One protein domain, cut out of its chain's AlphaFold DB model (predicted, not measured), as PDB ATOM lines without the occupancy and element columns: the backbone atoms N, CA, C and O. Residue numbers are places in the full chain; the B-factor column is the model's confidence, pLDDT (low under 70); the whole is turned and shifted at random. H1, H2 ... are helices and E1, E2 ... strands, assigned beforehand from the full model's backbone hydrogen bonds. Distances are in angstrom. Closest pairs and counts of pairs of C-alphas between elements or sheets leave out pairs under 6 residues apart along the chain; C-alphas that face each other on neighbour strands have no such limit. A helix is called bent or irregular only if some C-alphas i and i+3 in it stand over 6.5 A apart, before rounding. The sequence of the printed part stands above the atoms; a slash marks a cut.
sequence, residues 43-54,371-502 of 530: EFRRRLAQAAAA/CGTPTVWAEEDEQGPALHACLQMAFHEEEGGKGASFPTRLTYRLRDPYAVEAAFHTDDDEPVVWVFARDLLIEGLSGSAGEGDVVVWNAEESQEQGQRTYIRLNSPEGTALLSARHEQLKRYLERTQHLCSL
ATOM      1  N   GLU A  43     -39.931 -10.583  10.724       53.50
ATOM      2  CA  GLU A  43     -39.809 -10.624  12.176       53.50
ATOM      3  C   GLU A  43     -38.663 -11.527  12.668       53.50
ATOM      4  O   GLU A  43     -37.925 -11.114  13.558       53.50
ATOM      5  N   PHE A  44     -38.438 -12.700  12.065       55.97
ATOM      6  CA  PHE A  44     -37.286 -13.557  12.380       55.97
ATOM      7  C   PHE A  44     -35.970 -12.866  12.017       55.97
ATOM      8  O   PHE A  44     -35.064 -12.816  12.843       55.97
ATOM      9  N   ARG A  45     -35.871 -12.243  10.834       59.16
ATOM     10  CA  ARG A  45     -34.677 -11.463  10.456       59.16
ATOM     11  C   ARG A  45     -34.448 -10.278  11.397       59.16
ATOM     12  O   ARG A  45     -33.312 -10.035  11.796       59.16
ATOM     13  N   ARG A  46     -35.514  -9.596  11.834       59.94
ATOM     14  CA  ARG A  46     -35.440  -8.532  12.850       59.94
ATOM     15  C   ARG A  46     -34.952  -9.058  14.204       59.94
ATOM     16  O   ARG A  46     -34.059  -8.452  14.786       59.94
ATOM     17  N   ARG A  47     -35.504 -10.172  14.692       61.78
ATOM     18  CA  ARG A  47     -35.141 -10.793  15.979       61.78
ATOM     19  C   ARG A  47     -33.736 -11.360  15.977       61.78
ATOM     20  O   ARG A  47     -32.996 -11.161  16.928       61.78
ATOM     21  N   LEU A  48     -33.329 -12.004  14.891       58.91
ATOM     22  CA  LEU A  48     -31.999 -12.577  14.755       58.91
ATOM     23  C   LEU A  48     -30.932 -11.468  14.619       58.91
ATOM     24  O   LEU A  48     -29.852 -11.600  15.188       58.91
ATOM     25  N   ALA A  49     -31.277 -10.315  14.025       58.75
ATOM     26  CA  ALA A  49     -30.491  -9.075  14.107       58.75
ATOM     27  C   ALA A  49     -30.520  -8.397  15.505       58.75
ATOM     28  O   ALA A  49     -29.572  -7.706  15.880       58.75
ATOM     29  N   GLN A  50     -31.568  -8.604  16.312       55.16
ATOM     30  CA  GLN A  50     -31.662  -8.098  17.692       55.16
ATOM     31  C   GLN A  50     -30.865  -8.956  18.688       55.16
ATOM     32  O   GLN A  50     -30.082  -8.398  19.451       55.16
ATOM     33  N   ALA A  51     -30.977 -10.286  18.631       51.06
ATOM     34  CA  ALA A  51     -30.151 -11.223  19.396       51.06
ATOM     35  C   ALA A  51     -28.659 -11.049  19.049       51.06
ATOM     36  O   ALA A  51     -27.801 -10.976  19.931       51.06
ATOM     37  N   ALA A  52     -28.356 -10.842  17.762       50.59
ATOM     38  CA  ALA A  52     -27.050 -10.397  17.284       50.59
ATOM     39  C   ALA A  52     -26.553  -9.119  17.991       50.59
ATOM     40  O   ALA A  52     -25.430  -9.082  18.502       50.59
ATOM     41  N   ALA A  53     -27.387  -8.077  18.060       51.25
ATOM     42  CA  ALA A  53     -27.060  -6.827  18.747       51.25
ATOM     43  C   ALA A  53     -26.981  -6.968  20.284       51.25
ATOM     44  O   ALA A  53     -26.255  -6.207  20.927       51.25
ATOM     45  N   ALA A  54     -27.683  -7.943  20.874       42.81
ATOM     46  CA  ALA A  54     -27.648  -8.270  22.302       42.81
ATOM     47  C   ALA A  54     -26.404  -9.086  22.709       42.81
ATOM     48  O   ALA A  54     -25.964  -9.020  23.863       42.81
ATOM     49  N   CYS A 371     -19.417 -22.643  25.571       39.97
ATOM     50  CA  CYS A 371     -19.671 -22.290  24.166       39.97
ATOM     51  C   CYS A 371     -18.513 -22.618  23.205       39.97
ATOM     52  O   CYS A 371     -18.685 -22.486  21.994       39.97
ATOM     53  N   GLY A 372     -17.337 -23.017  23.712       44.59
ATOM     54  CA  GLY A 372     -16.138 -23.204  22.879       44.59
ATOM     55  C   GLY A 372     -16.081 -24.524  22.095       44.59
ATOM     56  O   GLY A 372     -15.565 -24.570  20.977       44.59
ATOM     57  N   THR A 373     -16.624 -25.608  22.657       50.69
ATOM     58  CA  THR A 373     -16.548 -26.954  22.057       50.69
ATOM     59  C   THR A 373     -17.904 -27.352  21.471       50.69
ATOM     60  O   THR A 373     -18.894 -27.273  22.194       50.69
ATOM     61  N   PRO A 374     -17.991 -27.826  20.209       58.81
ATOM     62  CA  PRO A 374     -19.238 -28.365  19.682       58.81
ATOM     63  C   PRO A 374     -19.535 -29.696  20.379       58.81
ATOM     64  O   PRO A 374     -18.989 -30.745  20.017       58.81
ATOM     65  N   THR A 375     -20.382 -29.657  21.404       76.81
ATOM     66  CA  THR A 375     -20.951 -30.870  21.989       76.81
ATOM     67  C   THR A 375     -21.786 -31.534  20.903       76.81
ATOM     68  O   THR A 375     -22.777 -30.961  20.453       76.81
ATOM     69  N   VAL A 376     -21.355 -32.716  20.464       85.12
ATOM     70  CA  VAL A 376     -22.105 -33.589  19.556       85.12
ATOM     71  C   VAL A 376     -22.408 -34.864  20.319       85.12
ATOM     72  O   VAL A 376     -21.481 -35.508  20.821       85.12
ATOM     73  N   TRP A 377     -23.682 -35.215  20.413       89.88
ATOM     74  CA  TRP A 377     -24.163 -36.365  21.164       89.88
ATOM     75  C   TRP A 377     -25.192 -37.143  20.344       89.88
ATOM     76  O   TRP A 377     -25.768 -36.619  19.390       89.88
ATOM     77  N   ALA A 378     -25.362 -38.417  20.681       88.81
ATOM     78  CA  ALA A 378     -26.360 -39.278  20.069       88.81
ATOM     79  C   ALA A 378     -27.459 -39.575  21.089       88.81
ATOM     80  O   ALA A 378     -27.164 -39.800  22.265       88.81
ATOM     81  N   GLU A 379     -28.698 -39.589  20.617       88.50
ATOM     82  CA  GLU A 379     -29.877 -40.040  21.352       88.50
ATOM     83  C   GLU A 379     -30.554 -41.155  20.541       88.50
ATOM     84  O   GLU A 379     -30.300 -41.314  19.346       88.50
ATOM     85  N   GLU A 380     -31.378 -41.966  21.192       84.81
ATOM     86  CA  GLU A 380     -32.193 -42.992  20.542       84.81
ATOM     87  C   GLU A 380     -33.624 -42.771  21.036       84.81
ATOM     88  O   GLU A 380     -33.930 -43.029  22.201       84.81
ATOM     89  N   ASP A 381     -34.451 -42.170  20.179       74.12
ATOM     90  CA  ASP A 381     -35.836 -41.809  20.478       74.12
ATOM     91  C   ASP A 381     -36.811 -42.843  19.873       74.12
ATOM     92  O   ASP A 381     -36.406 -43.809  19.220       74.12
ATOM     93  N   GLU A 382     -38.121 -42.664  20.076       72.38
ATOM     94  CA  GLU A 382     -39.155 -43.538  19.480       72.38
ATOM     95  C   GLU A 382     -39.159 -43.517  17.932       72.38
ATOM     96  O   GLU A 382     -39.860 -44.298  17.291       72.38
ATOM     97  N   GLN A 383     -38.380 -42.615  17.334       68.62
ATOM     98  CA  GLN A 383     -38.253 -42.326  15.909       68.62
ATOM     99  C   GLN A 383     -36.903 -42.835  15.348       68.62
ATOM    100  O   GLN A 383     -36.673 -42.739  14.139       68.62
ATOM    101  N   GLY A 384     -36.037 -43.411  16.195       81.50
ATOM    102  CA  GLY A 384     -34.767 -44.053  15.851       81.50
ATOM    103  C   GLY A 384     -33.527 -43.356  16.437       81.50
ATOM    104  O   GLY A 384     -33.626 -42.488  17.301       81.50
ATOM    105  N   PRO A 385     -32.315 -43.725  15.981       89.50
ATOM    106  CA  PRO A 385     -31.096 -43.054  16.408       89.50
ATOM    107  C   PRO A 385     -30.982 -41.659  15.774       89.50
ATOM    108  O   PRO A 385     -31.051 -41.491  14.550       89.50
ATOM    109  N   ALA A 386     -30.754 -40.669  16.633       91.75
ATOM    110  CA  ALA A 386     -30.592 -39.261  16.312       91.75
ATOM    111  C   ALA A 386     -29.194 -38.761  16.715       91.75
ATOM    112  O   ALA A 386     -28.596 -39.221  17.688       91.75
ATOM    113  N   LEU A 387     -28.661 -37.798  15.963       93.81
ATOM    114  CA  LEU A 387     -27.390 -37.134  16.229       93.81
ATOM    115  C   LEU A 387     -27.607 -35.623  16.341       93.81
ATOM    116  O   LEU A 387     -27.904 -34.944  15.351       93.81
ATOM    117  N   HIS A 388     -27.388 -35.096  17.540       93.62
ATOM    118  CA  HIS A 388     -27.567 -33.688  17.867       93.62
ATOM    119  C   HIS A 388     -26.222 -32.986  18.048       93.62
ATOM    120  O   HIS A 388     -25.252 -33.579  18.527       93.62
ATOM    121  N   ALA A 389     -26.164 -31.704  17.698       92.88
ATOM    122  CA  ALA A 389     -25.018 -30.850  17.976       92.88
ATOM    123  C   ALA A 389     -25.439 -29.426  18.329       92.88
ATOM    124  O   ALA A 389     -26.302 -28.855  17.671       92.88
ATOM    125  N   CYS A 390     -24.766 -28.816  19.304       91.81
ATOM    126  CA  CYS A 390     -24.842 -27.372  19.532       91.81
ATOM    127  C   CYS A 390     -23.646 -26.686  18.864       91.81
ATOM    128  O   CYS A 390     -22.495 -27.018  19.159       91.81
ATOM    129  N   LEU A 391     -23.915 -25.717  17.988       90.19
ATOM    130  CA  LEU A 391     -22.907 -24.884  17.334       90.19
ATOM    131  C   LEU A 391     -23.166 -23.400  17.606       90.19
ATOM    132  O   LEU A 391     -24.302 -22.974  17.808       90.19
ATOM    133  N   GLN A 392     -22.095 -22.608  17.562       87.69
ATOM    134  CA  GLN A 392     -22.169 -21.148  17.524       87.69
ATOM    135  C   GLN A 392     -22.134 -20.695  16.062       87.69
ATOM    136  O   GLN A 392     -21.073 -20.687  15.424       87.69
ATOM    137  N   MET A 393     -23.309 -20.365  15.528       89.00
ATOM    138  CA  MET A 393     -23.467 -19.790  14.192       89.00
ATOM    139  C   MET A 393     -23.546 -18.267  14.293       89.00
ATOM    140  O   MET A 393     -23.899 -17.736  15.340       89.00
ATOM    141  N   ALA A 394     -23.175 -17.565  13.225       87.56
ATOM    142  CA  ALA A 394     -23.191 -16.108  13.179       87.56
ATOM    143  C   ALA A 394     -24.035 -15.579  12.017       87.56
ATOM    144  O   ALA A 394     -24.021 -16.157  10.930       87.56
ATOM    145  N   PHE A 395     -24.739 -14.471  12.247       85.88
ATOM    146  CA  PHE A 395     -25.477 -13.720  11.231       85.88
ATOM    147  C   PHE A 395     -24.612 -12.599  10.685       85.88
ATOM    148  O   PHE A 395     -23.945 -11.922  11.466       85.88
ATOM    149  N   HIS A 396     -24.653 -12.380   9.379       83.06
ATOM    150  CA  HIS A 396     -23.901 -11.336   8.700       83.06
ATOM    151  C   HIS A 396     -24.842 -10.495   7.831       83.06
ATOM    152  O   HIS A 396     -25.708 -11.034   7.148       83.06
ATOM    153  N   GLU A 397     -24.637  -9.178   7.817       74.94
ATOM    154  CA  GLU A 397     -25.264  -8.285   6.830       74.94
ATOM    155  C   GLU A 397     -24.520  -8.354   5.482       74.94
ATOM    156  O   GLU A 397     -25.143  -8.343   4.425       74.94
ATOM    157  N   GLU A 398     -23.189  -8.512   5.523       73.38
ATOM    158  CA  GLU A 398     -22.300  -8.641   4.360       73.38
ATOM    159  C   GLU A 398     -21.234  -9.734   4.588       73.38
ATOM    160  O   GLU A 398     -20.800  -9.982   5.719       73.38
ATOM    161  N   GLU A 399     -20.779 -10.380   3.508       70.06
ATOM    162  CA  GLU A 399     -19.726 -11.406   3.549       70.06
ATOM    163  C   GLU A 399     -18.419 -10.857   4.151       70.06
ATOM    164  O   GLU A 399     -17.941  -9.788   3.781       70.06
ATOM    165  N   GLY A 400     -17.833 -11.582   5.111       66.56
ATOM    166  CA  GLY A 400     -16.630 -11.144   5.830       66.56
ATOM    167  C   GLY A 400     -16.852 -10.052   6.888       66.56
ATOM    168  O   GLY A 400     -15.946  -9.800   7.685       66.56
ATOM    169  N   GLY A 401     -18.045  -9.448   6.970       69.75
ATOM    170  CA  GLY A 401     -18.406  -8.515   8.040       69.75
ATOM    171  C   GLY A 401     -18.332  -9.155   9.434       69.75
ATOM    172  O   GLY A 401     -18.314 -10.386   9.568       69.75
ATOM    173  N   LYS A 402     -18.305  -8.335  10.499       70.88
ATOM    174  CA  LYS A 402     -18.335  -8.836  11.887       70.88
ATOM    175  C   LYS A 402     -19.721  -9.403  12.205       70.88
ATOM    176  O   LYS A 402     -20.571  -8.707  12.756       70.88
ATOM    177  N   GLY A 403     -19.922 -10.669  11.859       77.00
ATOM    178  CA  GLY A 403     -21.146 -11.379  12.176       77.00
ATOM    179  C   GLY A 403     -21.322 -11.597  13.678       77.00
ATOM    180  O   GLY A 403     -20.354 -11.614  14.444       77.00
ATOM    181  N   ALA A 404     -22.570 -11.759  14.099       81.12
ATOM    182  CA  ALA A 404     -22.951 -11.831  15.505       81.12
ATOM    183  C   ALA A 404     -23.560 -13.195  15.856       81.12
ATOM    184  O   ALA A 404     -24.321 -13.761  15.072       81.12
ATOM    185  N   SER A 405     -23.161 -13.736  17.011       83.69
ATOM    186  CA  SER A 405     -23.246 -15.169  17.322       83.69
ATOM    187  C   SER A 405     -24.508 -15.553  18.090       83.69
ATOM    188  O   SER A 405     -24.866 -14.890  19.062       83.69
ATOM    189  N   PHE A 406     -25.116 -16.677  17.714       81.12
ATOM    190  CA  PHE A 406     -26.262 -17.291  18.384       81.12
ATOM    191  C   PHE A 406     -26.112 -18.828  18.439       81.12
ATOM    192  O   PHE A 406     -25.497 -19.440  17.553       81.12
ATOM    193  N   PRO A 407     -26.670 -19.487  19.472       85.38
ATOM    194  CA  PRO A 407     -26.685 -20.941  19.556       85.38
ATOM    195  C   PRO A 407     -27.649 -21.539  18.523       85.38
ATOM    196  O   PRO A 407     -28.819 -21.169  18.443       85.38
ATOM    197  N   THR A 408     -27.170 -22.517  17.759       87.19
ATOM    198  CA  THR A 408     -27.992 -23.340  16.859       87.19
ATOM    199  C   THR A 408     -27.876 -24.798  17.269       87.19
ATOM    200  O   THR A 408     -26.764 -25.284  17.494       87.19
ATOM    201  N   ARG A 409     -29.007 -25.509  17.339       91.50
ATOM    202  CA  ARG A 409     -29.011 -26.970  17.474       91.50
ATOM    203  C   ARG A 409     -29.190 -27.596  16.097       91.50
ATOM    204  O   ARG A 409     -30.229 -27.386  15.483       91.50
ATOM    205  N   LEU A 410     -28.208 -28.368  15.640       94.19
ATOM    206  CA  LEU A 410     -28.383 -29.263  14.499       94.19
ATOM    207  C   LEU A 410     -28.895 -30.622  14.979       94.19
ATOM    208  O   LEU A 410     -28.434 -31.117  16.011       94.19
ATOM    209  N   THR A 411     -29.808 -31.224  14.222       94.12
ATOM    210  CA  THR A 411     -30.352 -32.566  14.454       94.12
ATOM    211  C   THR A 411     -30.380 -33.348  13.142       94.12
ATOM    212  O   THR A 411     -30.849 -32.860  12.120       94.12
ATOM    213  N   TYR A 412     -29.900 -34.587  13.185       94.81
ATOM    214  CA  TYR A 412     -29.918 -35.543  12.083       94.81
ATOM    215  C   TYR A 412     -30.553 -36.829  12.609       94.81
ATOM    216  O   TYR A 412     -30.068 -37.362  13.608       94.81
ATOM    217  N   ARG A 413     -31.619 -37.336  11.984       91.88
ATOM    218  CA  ARG A 413     -32.291 -38.578  12.409       91.88
ATOM    219  C   ARG A 413     -32.161 -39.634  11.329       91.88
ATOM    220  O   ARG A 413     -32.429 -39.356  10.171       91.88
ATOM    221  N   LEU A 414     -31.845 -40.873  11.701       90.50
ATOM    222  CA  LEU A 414     -31.665 -41.941  10.712       90.50
ATOM    223  C   LEU A 414     -32.943 -42.262   9.905       90.50
ATOM    224  O   LEU A 414     -32.828 -42.778   8.798       90.50
ATOM    225  N   ARG A 415     -34.136 -41.928  10.425       86.94
ATOM    226  CA  ARG A 415     -35.427 -42.047   9.713       86.94
ATOM    227  C   ARG A 415     -35.558 -41.115   8.501       86.94
ATOM    228  O   ARG A 415     -36.257 -41.459   7.557       86.94
ATOM    229  N   ASP A 416     -34.899 -39.955   8.551       88.06
ATOM    230  CA  ASP A 416     -34.790 -39.004   7.444       88.06
ATOM    231  C   ASP A 416     -33.296 -38.810   7.131       88.06
ATOM    232  O   ASP A 416     -32.660 -37.841   7.554       88.06
ATOM    233  N   PRO A 417     -32.694 -39.791   6.443       90.75
ATOM    234  CA  PRO A 417     -31.251 -39.849   6.237       90.75
ATOM    235  C   PRO A 417     -30.716 -38.779   5.269       90.75
ATOM    236  O   PRO A 417     -29.497 -38.660   5.119       90.75
ATOM    237  N   TYR A 418     -31.600 -38.010   4.623       89.94
ATOM    238  CA  TYR A 418     -31.254 -36.932   3.698       89.94
ATOM    239  C   TYR A 418     -31.247 -35.549   4.365       89.94
ATOM    240  O   TYR A 418     -30.562 -34.652   3.872       89.94
ATOM    241  N   ALA A 419     -31.972 -35.369   5.471       91.62
ATOM    242  CA  ALA A 419     -32.176 -34.077   6.118       91.62
ATOM    243  C   ALA A 419     -31.210 -33.790   7.280       91.62
ATOM    244  O   ALA A 419     -30.825 -34.671   8.047       91.62
ATOM    245  N   VAL A 420     -30.880 -32.512   7.462       93.75
ATOM    246  CA  VAL A 420     -30.338 -31.949   8.704       93.75
ATOM    247  C   VAL A 420     -31.240 -30.795   9.130       93.75
ATOM    248  O   VAL A 420     -31.311 -29.770   8.451       93.75
ATOM    249  N   GLU A 421     -31.907 -30.955  10.267       92.62
ATOM    250  CA  GLU A 421     -32.665 -29.893  10.928       92.62
ATOM    251  C   GLU A 421     -31.706 -28.922  11.630       92.62
ATOM    252  O   GLU A 421     -30.763 -29.345  12.301       92.62
ATOM    253  N   ALA A 422     -31.977 -27.624  11.538       88.38
ATOM    254  CA  ALA A 422     -31.292 -26.557  12.252       88.38
ATOM    255  C   ALA A 422     -32.315 -25.719  13.029       88.38
ATOM    256  O   ALA A 422     -33.059 -24.936  12.446       88.38
ATOM    257  N   ALA A 423     -32.352 -25.881  14.352       86.31
ATOM    258  CA  ALA A 423     -33.222 -25.121  15.241       86.31
ATOM    259  C   ALA A 423     -32.493 -23.876  15.769       86.31
ATOM    260  O   ALA A 423     -31.596 -23.963  16.624       86.31
ATOM    261  N   PHE A 424     -32.891 -22.710  15.266       78.62
ATOM    262  CA  PHE A 424     -32.388 -21.400  15.660       78.62
ATOM    263  C   PHE A 424     -33.131 -20.904  16.901       78.62
ATOM    264  O   PHE A 424     -34.325 -20.614  16.851       78.62
ATOM    265  N   HIS A 425     -32.422 -20.824  18.027       68.38
ATOM    266  CA  HIS A 425     -32.996 -20.395  19.302       68.38
ATOM    267  C   HIS A 425     -32.764 -18.884  19.466       68.38
ATOM    268  O   HIS A 425     -31.663 -18.460  19.825       68.38
ATOM    269  N   THR A 426     -33.783 -18.079  19.151       64.38
ATOM    270  CA  THR A 426     -33.844 -16.636  19.453       64.38
ATOM    271  C   THR A 426     -34.340 -16.397  20.888       64.38
ATOM    272  O   THR A 426     -34.529 -17.346  21.643       64.38
ATOM    273  N   ASP A 427     -34.544 -15.139  21.292       58.38
ATOM    274  CA  ASP A 427     -34.988 -14.759  22.648       58.38
ATOM    275  C   ASP A 427     -36.482 -15.061  22.954       58.38
ATOM    276  O   ASP A 427     -37.013 -14.581  23.957       58.38
ATOM    277  N   ASP A 428     -37.162 -15.844  22.109       55.22
ATOM    278  CA  ASP A 428     -38.557 -16.281  22.268       55.22
ATOM    279  C   ASP A 428     -38.627 -17.785  22.598       55.22
ATOM    280  O   ASP A 428     -37.717 -18.544  22.270       55.22
ATOM    281  N   ASP A 429     -39.739 -18.236  23.191       56.50
ATOM    282  CA  ASP A 429     -39.918 -19.628  23.643       56.50
ATOM    283  C   ASP A 429     -40.020 -20.677  22.507       56.50
ATOM    284  O   ASP A 429     -39.916 -21.876  22.774       56.50
ATOM    285  N   GLU A 430     -40.212 -20.261  21.248       66.44
ATOM    286  CA  GLU A 430     -40.378 -21.151  20.087       66.44
ATOM    287  C   GLU A 430     -39.214 -20.987  19.081       66.44
ATOM    288  O   GLU A 430     -39.030 -19.899  18.527       66.44
ATOM    289  N   PRO A 431     -38.392 -22.032  18.841       69.50
ATOM    290  CA  PRO A 431     -37.235 -21.945  17.955       69.50
ATOM    291  C   PRO A 431     -37.638 -22.074  16.481       69.50
ATOM    292  O   PRO A 431     -38.393 -22.968  16.107       69.50
ATOM    293  N   VAL A 432     -37.052 -21.248  15.613       76.19
ATOM    294  CA  VAL A 432     -37.285 -21.341  14.165       76.19
ATOM    295  C   VAL A 432     -36.456 -22.490  13.593       76.19
ATOM    296  O   VAL A 432     -35.224 -22.465  13.650       76.19
ATOM    297  N   VAL A 433     -37.129 -23.503  13.048       81.00
ATOM    298  CA  VAL A 433     -36.503 -24.703  12.472       81.00
ATOM    299  C   VAL A 433     -36.325 -24.542  10.964       81.00
ATOM    300  O   VAL A 433     -37.197 -24.027  10.274       81.00
ATOM    301  N   TRP A 434     -35.175 -24.981  10.458       84.25
ATOM    302  CA  TRP A 434     -34.858 -25.083   9.033       84.25
ATOM    303  C   TRP A 434     -34.440 -26.503   8.685       84.25
ATOM    304  O   TRP A 434     -33.777 -27.149   9.491       84.25
ATOM    305  N   VAL A 435     -34.758 -26.962   7.476       87.50
ATOM    306  CA  VAL A 435     -34.339 -28.276   6.974       87.50
ATOM    307  C   VAL A 435     -33.394 -28.090   5.790       87.50
ATOM    308  O   VAL A 435     -33.721 -27.420   4.813       87.50
ATOM    309  N   PHE A 436     -32.205 -28.685   5.879       88.56
ATOM    310  CA  PHE A 436     -31.189 -28.658   4.829       88.56
ATOM    311  C   PHE A 436     -30.920 -30.062   4.297       88.56
ATOM    312  O   PHE A 436     -30.817 -31.003   5.084       88.56
ATOM    313  N   ALA A 437     -30.680 -30.200   2.989       91.56
ATOM    314  CA  ALA A 437     -30.047 -31.408   2.470       91.56
ATOM    315  C   ALA A 437     -28.679 -31.594   3.146       91.56
ATOM    316  O   ALA A 437     -27.802 -30.724   3.091       91.56
ATOM    317  N   ARG A 438     -28.476 -32.759   3.756       94.75
ATOM    318  CA  ARG A 438     -27.212 -33.175   4.369       94.75
ATOM    319  C   ARG A 438     -26.048 -33.057   3.389       94.75
ATOM    320  O   ARG A 438     -24.973 -32.571   3.739       94.75
ATOM    321  N   ASP A 439     -26.293 -33.464   2.151       92.06
ATOM    322  CA  ASP A 439     -25.285 -33.544   1.100       92.06
ATOM    323  C   ASP A 439     -24.908 -32.148   0.576       92.06
ATOM    324  O   ASP A 439     -23.725 -31.876   0.387       92.06
ATOM    325  N   LEU A 440     -25.864 -31.210   0.502       93.50
ATOM    326  CA  LEU A 440     -25.606 -29.788   0.224       93.50
ATOM    327  C   LEU A 440     -24.646 -29.171   1.255       93.50
ATOM    328  O   LEU A 440     -23.706 -28.459   0.891       93.50
ATOM    329  N   LEU A 441     -24.839 -29.478   2.543       94.44
ATOM    330  CA  LEU A 441     -23.923 -29.030   3.594       94.44
ATOM    331  C   LEU A 441     -22.528 -29.665   3.441       94.44
ATOM    332  O   LEU A 441     -21.530 -28.978   3.648       94.44
ATOM    333  N   ILE A 442     -22.441 -30.945   3.056       93.50
ATOM    334  CA  ILE A 442     -21.175 -31.674   2.836       93.50
ATOM    335  C   ILE A 442     -20.403 -31.126   1.624       93.50
ATOM    336  O   ILE A 442     -19.191 -30.904   1.713       93.50
ATOM    337  N   GLU A 443     -21.074 -30.883   0.500       92.94
ATOM    338  CA  GLU A 443     -20.462 -30.301  -0.699       92.94
ATOM    339  C   GLU A 443     -20.013 -28.857  -0.448       92.94
ATOM    340  O   GLU A 443     -18.882 -28.492  -0.790       92.94
ATOM    341  N   GLY A 444     -20.826 -28.075   0.269       92.19
ATOM    342  CA  GLY A 444     -20.499 -26.721   0.717       92.19
ATOM    343  C   GLY A 444     -19.311 -26.622   1.688       92.19
ATOM    344  O   GLY A 444     -18.755 -25.540   1.858       92.19
ATOM    345  N   LEU A 445     -18.843 -27.729   2.286       92.31
ATOM    346  CA  LEU A 445     -17.533 -27.771   2.960       92.31
ATOM    347  C   LEU A 445     -16.363 -27.839   1.967       92.31
ATOM    348  O   LEU A 445     -15.273 -27.351   2.261       92.31
ATOM    349  N   SER A 446     -16.552 -28.491   0.819       88.00
ATOM    350  CA  SER A 446     -15.484 -28.759  -0.156       88.00
ATOM    351  C   SER A 446     -15.379 -27.702  -1.261       88.00
ATOM    352  O   SER A 446     -14.353 -27.648  -1.938       88.00
ATOM    353  N   GLY A 447     -16.405 -26.868  -1.444       87.19
ATOM    354  CA  GLY A 447     -16.445 -25.815  -2.455       87.19
ATOM    355  C   GLY A 447     -17.607 -24.849  -2.230       87.19
ATOM    356  O   GLY A 447     -17.853 -24.433  -1.101       87.19
ATOM    357  N   SER A 448     -18.305 -24.500  -3.311       91.75
ATOM    358  CA  SER A 448     -19.596 -23.805  -3.297       91.75
ATOM    359  C   SER A 448     -20.633 -24.721  -3.945       91.75
ATOM    360  O   SER A 448     -20.343 -25.305  -4.992       91.75
ATOM    361  N   ALA A 449     -21.786 -24.881  -3.300       89.69
ATOM    362  CA  ALA A 449     -22.846 -25.815  -3.664       89.69
ATOM    363  C   ALA A 449     -24.234 -25.209  -3.394       89.69
ATOM    364  O   ALA A 449     -24.373 -24.290  -2.582       89.69
ATOM    365  N   GLY A 450     -25.261 -25.748  -4.050       86.62
ATOM    366  CA  GLY A 450     -26.641 -25.264  -3.955       86.62
ATOM    367  C   GLY A 450     -27.020 -24.245  -5.029       86.62
ATOM    368  O   GLY A 450     -26.171 -23.583  -5.628       86.62
ATOM    369  N   GLU A 451     -28.322 -24.150  -5.275       78.50
ATOM    370  CA  GLU A 451     -28.948 -23.344  -6.320       78.50
ATOM    371  C   GLU A 451     -30.286 -22.792  -5.795       78.50
ATOM    372  O   GLU A 451     -30.881 -23.356  -4.875       78.50
ATOM    373  N   GLY A 452     -30.744 -21.660  -6.338       77.19
ATOM    374  CA  GLY A 452     -31.969 -20.998  -5.884       77.19
ATOM    375  C   GLY A 452     -31.864 -20.448  -4.456       77.19
ATOM    376  O   GLY A 452     -31.099 -19.512  -4.190       77.19
ATOM    377  N   ASP A 453     -32.667 -21.006  -3.548       81.19
ATOM    378  CA  ASP A 453     -32.919 -20.421  -2.230       81.19
ATOM    379  C   ASP A 453     -31.874 -20.753  -1.164       81.19
ATOM    380  O   ASP A 453     -31.709 -19.973  -0.229       81.19
ATOM    381  N   VAL A 454     -31.106 -21.839  -1.310       87.44
ATOM    382  CA  VAL A 454     -30.011 -22.165  -0.382       87.44
ATOM    383  C   VAL A 454     -28.710 -22.384  -1.140       87.44
ATOM    384  O   VAL A 454     -28.597 -23.279  -1.974       87.44
ATOM    385  N   VAL A 455     -27.699 -21.582  -0.802       91.06
ATOM    386  CA  VAL A 455     -26.328 -21.719  -1.320       91.06
ATOM    387  C   VAL A 455     -25.366 -21.820  -0.142       91.06
ATOM    388  O   VAL A 455     -25.399 -20.982   0.759       91.06
ATOM    389  N   VAL A 456     -24.499 -22.830  -0.149       93.12
ATOM    390  CA  VAL A 456     -23.533 -23.126   0.918       93.12
ATOM    391  C   VAL A 456     -22.124 -23.099   0.343       93.12
ATOM    392  O   VAL A 456     -21.863 -23.733  -0.678       93.12
ATOM    393  N   TRP A 457     -21.196 -22.388   0.984       93.88
ATOM    394  CA  TRP A 457     -19.807 -22.357   0.527       93.88
ATOM    395  C   TRP A 457     -18.781 -22.198   1.641       93.88
ATOM    396  O   TRP A 457     -19.004 -21.547   2.662       93.88
ATOM    397  N   ASN A 458     -17.606 -22.763   1.401       91.62
ATOM    398  CA  ASN A 458     -16.423 -22.555   2.217       91.62
ATOM    399  C   ASN A 458     -15.734 -21.246   1.795       91.62
ATOM    400  O   ASN A 458     -15.426 -21.062   0.616       91.62
ATOM    401  N   ALA A 459     -15.503 -20.333   2.740       84.06
ATOM    402  CA  ALA A 459     -14.769 -19.092   2.492       84.06
ATOM    403  C   ALA A 459     -13.270 -19.246   2.797       84.06
ATOM    404  O   ALA A 459     -12.857 -20.127   3.555       84.06
ATOM    405  N   GLU A 460     -12.445 -18.359   2.234       78.56
ATOM    406  CA  GLU A 460     -11.016 -18.304   2.568       78.56
ATOM    407  C   GLU A 460     -10.797 -18.006   4.064       78.56
ATOM    408  O   GLU A 460     -11.590 -17.317   4.712       78.56
ATOM    409  N   GLU A 461      -9.715 -18.545   4.630       77.44
ATOM    410  CA  GLU A 461      -9.413 -18.397   6.053       77.44
ATOM    411  C   GLU A 461      -9.061 -16.943   6.403       77.44
ATOM    412  O   GLU A 461      -8.021 -16.408   6.011       77.44
ATOM    413  N   SER A 462      -9.925 -16.309   7.195       73.12
ATOM    414  CA  SER A 462      -9.681 -14.968   7.722       73.12
ATOM    415  C   SER A 462      -8.796 -15.024   8.971       73.12
ATOM    416  O   SER A 462      -9.009 -15.849   9.859       73.12
ATOM    417  N   GLN A 463      -7.839 -14.099   9.097       68.06
ATOM    418  CA  GLN A 463      -6.956 -14.033  10.275       68.06
ATOM    419  C   GLN A 463      -7.690 -13.659  11.577       68.06
ATOM    420  O   GLN A 463      -7.137 -13.849  12.657       68.06
ATOM    421  N   GLU A 464      -8.915 -13.130  11.483       69.12
ATOM    422  CA  GLU A 464      -9.706 -12.652  12.626       69.12
ATOM    423  C   GLU A 464     -10.857 -13.591  13.024       69.12
ATOM    424  O   GLU A 464     -11.230 -13.617  14.194       69.12
ATOM    425  N   GLN A 465     -11.427 -14.359  12.082       68.69
ATOM    426  CA  GLN A 465     -12.596 -15.226  12.326       68.69
ATOM    427  C   GLN A 465     -12.350 -16.712  11.987       68.69
ATOM    428  O   GLN A 465     -13.262 -17.533  12.140       68.69
ATOM    429  N   GLY A 466     -11.143 -17.061  11.520       82.06
ATOM    430  CA  GLY A 466     -10.769 -18.399  11.056       82.06
ATOM    431  C   GLY A 466     -11.436 -18.797   9.734       82.06
ATOM    432  O   GLY A 466     -11.967 -17.951   9.004       82.06
ATOM    433  N   GLN A 467     -11.412 -20.099   9.433       88.81
ATOM    434  CA  GLN A 467     -12.151 -20.692   8.316       88.81
ATOM    435  C   GLN A 467     -13.629 -20.903   8.679       88.81
ATOM    436  O   GLN A 467     -13.968 -21.530   9.693       88.81
ATOM    437  N   ARG A 468     -14.528 -20.407   7.823       90.94
ATOM    438  CA  ARG A 468     -15.980 -20.447   8.033       90.94
ATOM    439  C   ARG A 468     -16.696 -20.977   6.796       90.94
ATOM    440  O   ARG A 468     -16.346 -20.625   5.672       90.94
ATOM    441  N   THR A 469     -17.723 -21.786   7.028       93.56
ATOM    442  CA  THR A 469     -18.682 -22.186   5.995       93.56
ATOM    443  C   THR A 469     -19.875 -21.243   6.087       93.56
ATOM    444  O   THR A 469     -20.486 -21.136   7.153       93.56
ATOM    445  N   TYR A 470     -20.182 -20.547   5.001       93.12
ATOM    446  CA  TYR A 470     -21.318 -19.643   4.880       93.12
ATOM    447  C   TYR A 470     -22.520 -20.367   4.269       93.12
ATOM    448  O   TYR A 470     -22.365 -21.278   3.458       93.12
ATOM    449  N   ILE A 471     -23.716 -19.955   4.684       92.31
ATOM    450  CA  ILE A 471     -25.009 -20.426   4.189       92.31
ATOM    451  C   ILE A 471     -25.833 -19.177   3.878       92.31
ATOM    452  O   ILE A 471     -26.177 -18.418   4.786       92.31
ATOM    453  N   ARG A 472     -26.149 -18.953   2.604       89.81
ATOM    454  CA  ARG A 472     -27.096 -17.921   2.175       89.81
ATOM    455  C   ARG A 472     -28.470 -18.544   2.014       89.81
ATOM    456  O   ARG A 472     -28.603 -19.533   1.298       89.81
ATOM    457  N   LEU A 473     -29.456 -17.916   2.640       85.50
ATOM    458  CA  LEU A 473     -30.872 -18.226   2.520       85.50
ATOM    459  C   LEU A 473     -31.528 -17.071   1.758       85.50
ATOM    460  O   LEU A 473     -31.503 -15.936   2.237       85.50
ATOM    461  N   ASN A 474     -32.070 -17.321   0.573       78.19
ATOM    462  CA  ASN A 474     -32.887 -16.355  -0.153       78.19
ATOM    463  C   ASN A 474     -34.374 -16.600   0.133       78.19
ATOM    464  O   ASN A 474     -34.789 -17.683   0.534       78.19
ATOM    465  N   SER A 475     -35.171 -15.553  -0.047       72.50
ATOM    466  CA  SER A 475     -36.630 -15.585  -0.006       72.50
ATOM    467  C   SER A 475     -37.160 -14.400  -0.818       72.50
ATOM    468  O   SER A 475     -36.439 -13.404  -0.960       72.50
ATOM    469  N   PRO A 476     -38.412 -14.442  -1.311       67.94
ATOM    470  CA  PRO A 476     -39.071 -13.288  -1.921       67.94
ATOM    471  C   PRO A 476     -39.064 -12.026  -1.041       67.94
ATOM    472  O   PRO A 476     -39.069 -10.913  -1.558       67.94
ATOM    473  N   GLU A 477     -39.014 -12.180   0.287       62.81
ATOM    474  CA  GLU A 477     -38.918 -11.061   1.230       62.81
ATOM    475  C   GLU A 477     -37.475 -10.568   1.479       62.81
ATOM    476  O   GLU A 477     -37.271  -9.621   2.247       62.81
ATOM    477  N   GLY A 478     -36.464 -11.215   0.895       67.56
ATOM    478  CA  GLY A 478     -35.046 -10.858   0.988       67.56
ATOM    479  C   GLY A 478     -34.138 -11.955   1.557       67.56
ATOM    480  O   GLY A 478     -34.583 -12.995   2.036       67.56
ATOM    481  N   THR A 479     -32.834 -11.690   1.505       77.56
ATOM    482  CA  THR A 479     -31.763 -12.639   1.844       77.56
ATOM    483  C   THR A 479     -31.351 -12.581   3.323       77.56
ATOM    484  O   THR A 479     -31.370 -11.520   3.945       77.56
ATOM    485  N   ALA A 480     -30.915 -13.718   3.868       83.06
ATOM    486  CA  ALA A 480     -30.179 -13.848   5.124       83.06
ATOM    487  C   ALA A 480     -28.838 -14.568   4.884       83.06
ATOM    488  O   ALA A 480     -28.775 -15.527   4.112       83.06
ATOM    489  N   LEU A 481     -27.768 -14.125   5.552       88.69
ATOM    490  CA  LEU A 481     -26.441 -14.741   5.465       88.69
ATOM    491  C   LEU A 481     -26.009 -15.266   6.837       88.69
ATOM    492  O   LEU A 481     -25.796 -14.504   7.781       88.69
ATOM    493  N   LEU A 482     -25.869 -16.585   6.935       90.88
ATOM    494  CA  LEU A 482     -25.417 -17.295   8.126       90.88
ATOM    495  C   LEU A 482     -23.994 -17.824   7.914       90.88
ATOM    496  O   LEU A 482     -23.565 -18.047   6.781       90.88
ATOM    497  N   SER A 483     -23.266 -18.103   8.993       92.56
ATOM    498  CA  SER A 483     -22.021 -18.871   8.912       92.56
ATOM    499  C   SER A 483     -21.749 -19.721  10.151       92.56
ATOM    500  O   SER A 483     -22.021 -19.314  11.282       92.56
ATOM    501  N   ALA A 484     -21.137 -20.885   9.947       92.25
ATOM    502  CA  ALA A 484     -20.633 -21.767  10.995       92.25
ATOM    503  C   ALA A 484     -19.099 -21.862  10.930       92.25
ATOM    504  O   ALA A 484     -18.489 -21.676   9.874       92.25
ATOM    505  N   ARG A 485     -18.451 -22.203  12.051       91.81
ATOM    506  CA  ARG A 485     -17.017 -22.544  12.044       91.81
ATOM    507  C   ARG A 485     -16.828 -23.840  11.259       91.81
ATOM    508  O   ARG A 485     -17.432 -24.854  11.616       91.81
ATOM    509  N   HIS A 486     -15.976 -23.816  10.235       92.19
ATOM    510  CA  HIS A 486     -15.842 -24.909   9.267       92.19
ATOM    511  C   HIS A 486     -15.602 -26.269   9.948       92.19
ATOM    512  O   HIS A 486     -16.348 -27.225   9.749       92.19
ATOM    513  N   GLU A 487     -14.620 -26.319  10.850       91.31
ATOM    514  CA  GLU A 487     -14.255 -27.518  11.613       91.31
ATOM    515  C   GLU A 487     -15.348 -28.026  12.570       91.31
ATOM    516  O   GLU A 487     -15.373 -29.218  12.870       91.31
ATOM    517  N   GLN A 488     -16.259 -27.177  13.057       92.44
ATOM    518  CA  GLN A 488     -17.357 -27.633  13.920       92.44
ATOM    519  C   GLN A 488     -18.446 -28.332  13.091       92.44
ATOM    520  O   GLN A 488     -18.848 -29.446  13.426       92.44
ATOM    521  N   LEU A 489     -18.869 -27.714  11.979       94.31
ATOM    522  CA  LEU A 489     -19.869 -28.273  11.059       94.31
ATOM    523  C   LEU A 489     -19.362 -29.567  10.396       94.31
ATOM    524  O   LEU A 489     -20.077 -30.563  10.326       94.31
ATOM    525  N   LYS A 490     -18.089 -29.588   9.995       94.94
ATOM    526  CA  LYS A 490     -17.415 -30.766   9.441       94.94
ATOM    527  C   LYS A 490     -17.429 -31.967  10.390       94.94
ATOM    528  O   LYS A 490     -17.899 -33.030  10.003       94.94
ATOM    529  N   ARG A 491     -17.026 -31.795  11.656       94.38
ATOM    530  CA  ARG A 491     -17.023 -32.873  12.676       94.38
ATOM    531  C   ARG A 491     -18.418 -33.352  13.091       94.38
ATOM    532  O   ARG A 491     -18.537 -34.357  13.801       94.38
ATOM    533  N   TYR A 492     -19.463 -32.613  12.722       95.12
ATOM    534  CA  TYR A 492     -20.847 -33.055  12.831       95.12
ATOM    535  C   TYR A 492     -21.231 -33.926  11.627       95.12
ATOM    536  O   TYR A 492     -21.637 -35.070  11.813       95.12
ATOM    537  N   LEU A 493     -20.997 -33.448  10.403       95.69
ATOM    538  CA  LEU A 493     -21.333 -34.174   9.171       95.69
ATOM    539  C   LEU A 493     -20.494 -35.453   8.973       95.69
ATOM    540  O   LEU A 493     -21.005 -36.473   8.518       95.69
ATOM    541  N   GLU A 494     -19.232 -35.472   9.411       95.31
ATOM    542  CA  GLU A 494     -18.418 -36.699   9.490       95.31
ATOM    543  C   GLU A 494     -19.092 -37.767  10.379       95.31
ATOM    544  O   GLU A 494     -19.066 -38.957  10.066       95.31
ATOM    545  N   ARG A 495     -19.771 -37.360  11.461       95.00
ATOM    546  CA  ARG A 495     -20.539 -38.276  12.320       95.00
ATOM    547  C   ARG A 495     -21.884 -38.680  11.712       95.00
ATOM    548  O   ARG A 495     -22.271 -39.831  11.897       95.00
ATOM    549  N   THR A 496     -22.570 -37.817  10.953       94.56
ATOM    550  CA  THR A 496     -23.779 -38.240  10.211       94.56
ATOM    551  C   THR A 496     -23.427 -39.283   9.147       94.56
ATOM    552  O   THR A 496     -24.146 -40.267   9.010       94.56
ATOM    553  N   GLN A 497     -22.276 -39.139   8.474       93.75
ATOM    554  CA  GLN A 497     -21.740 -40.136   7.535       93.75
ATOM    555  C   GLN A 497     -21.343 -41.458   8.215       93.75
ATOM    556  O   GLN A 497     -21.434 -42.514   7.595       93.75
ATOM    557  N   HIS A 498     -20.927 -41.433   9.486       93.19
ATOM    558  CA  HIS A 498     -20.708 -42.654  10.271       93.19
ATOM    559  C   HIS A 498     -22.011 -43.354  10.691       93.19
ATOM    560  O   HIS A 498     -21.995 -44.574  10.854       93.19
ATOM    561  N   LEU A 499     -23.117 -42.618  10.864       91.44
ATOM    562  CA  LEU A 499     -24.432 -43.185  11.189       91.44
ATOM    563  C   LEU A 499     -25.171 -43.692   9.936       91.44
ATOM    564  O   LEU A 499     -25.801 -44.744   9.983       91.44
ATOM    565  N   CYS A 500     -25.052 -42.988   8.806       93.31
ATOM    566  CA  CYS A 500     -25.468 -43.464   7.485       93.31
ATOM    567  C   CYS A 500     -24.533 -42.921   6.397       93.31
ATOM    568  O   CYS A 500     -24.510 -41.716   6.138       93.31
ATOM    569  N   SER A 501     -23.776 -43.804   5.747       92.12
ATOM    570  CA  SER A 501     -22.836 -43.434   4.683       92.12
ATOM    571  C   SER A 501     -23.541 -42.911   3.429       92.12
ATOM    572  O   SER A 501     -24.623 -43.386   3.086       92.12
ATOM    573  N   LEU A 502     -22.874 -42.007   2.704       87.12
ATOM    574  CA  LEU A 502     -23.360 -41.463   1.431       87.12
ATOM    575  C   LEU A 502     -23.741 -42.570   0.429       87.12
ATOM    576  O   LEU A 502     -22.944 -43.478   0.165       87.12
TER     577      LEU A 502
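What this domain is: This is residues 43 to 54 and 371 to 502 of the 530 residues of an uncharacterized protein of Streptomyces sp. CB01635 (UniProt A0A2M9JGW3). A strongly twisted sheet of eight strands curls round the long helix H3, and H2 packs beside H3 on the same face. The sheet has two wings, E1 to E5 and E6 to E8, joined where the far end of the long, bent strand E2 pairs with E8; H1 crosses the opposite face near that end. The printed part has 144 residues with three named helices and eight named strands, along the chain H1, then E1 to E5, then H2, then E6 to E8, then H3; the class is mixed, helices and strands, and the sheet is branched, with the antiparallel neighbour pairs E1 and E2, E2 and E3, E2 and E8, E3 and E4, E4 and E5, E6 and E7, and E7 and E8. The whole is compact, with a radius of gyration of the C-alphas of 14.7 A, and rounded, spanning 38 by 35 by 34 A.

How they stand to each other: E2, residues 384 to 396, has three neighbours and bends by 56 degrees at residue 392. E1, residues 376 to 381, lies on one side of it beside residues 384 to 389, with N 379 and O 386 3.0 A apart. E8, residues 480 to 485, lies on that same side beside residues 393 to 396, with N 394 and O 483 2.9 A apart. E3, residues 404 to 413, lies on the other side, with N 389 and O 410 2.9 A apart. E2 lies on one side of E3 and E4, residues 419 to 424, on the other side, with N 411 and O 421 2.9 A apart; E3 lies on one side of E4 and the edge strand E5, residues 432 to 437, on the other side, with N 422 and O 434 2.8 A apart. E1 to E5 form a meander, each strand the antiparallel neighbour of the one before. E6, residues 454 to 458, E7, residues 468 to 473, and E8 form a second meander, with N 457 and O 470 3.0 A apart, and N 471 and O 482 2.8 A apart. E5 and E6 are apart, but only just, at 8.4 A. The sheet curls round H3, residues 486 to 499; the closest C-alphas of H3 and E2 are those of Tyr 492 and Ala 389, 7.0 A apart. H2, residues 438 to 446, is on the same face and touches H3, with the C-alphas of Ile 442 and Leu 493 closest at 6.8 A, at a steep tilt of 44 degrees, opposite ways. The closest C-alphas of H2 and E6 are those of Gly 444 and Trp 457, 4.4 A apart. H1, residues 43 to 54, is on the opposite face at a height of 7.9 A over the sheet. It lies only just over E2 and E3, with 3 of its C-alphas on each, and runs across the strands, at 68 degrees to E2 on the local plane. H1 is apart from H2 and H3. Every O i to N i+4 pair is within hydrogen-bond range in H1, against 4 of 5 in H2 and 9 of 10 in H3.

Where its parts are: E2 is 35.2 A long, from C-alpha 384 at (-34.767, -44.053, 15.851) to C-alpha 396 at (-23.901, -11.336, 8.700). E3 measures 28.5 A and H3 20.3 A. H1 begins at C-alpha 43, at (-39.809, -10.624, 12.176), and H3 ends at C-alpha 499, at (-24.432, -43.185, 11.189). Residues 448 to 449 pair briefly with residues 456 to 457 of E6, antiparallel.

The domain as a whole: The two C-alphas farthest apart are those of Glu 382 and Gln 463, at 44.6 A. Residues 55 to 370 are not printed, and C-alphas 54 and 371 are 16.2 A apart across this cut. Of the links that are printed whole, none is long. The mean pLDDT of the printed part is 81.4; 32 residues are under 70, among them residues 43 to 54, 371 to 374 and 425 to 431.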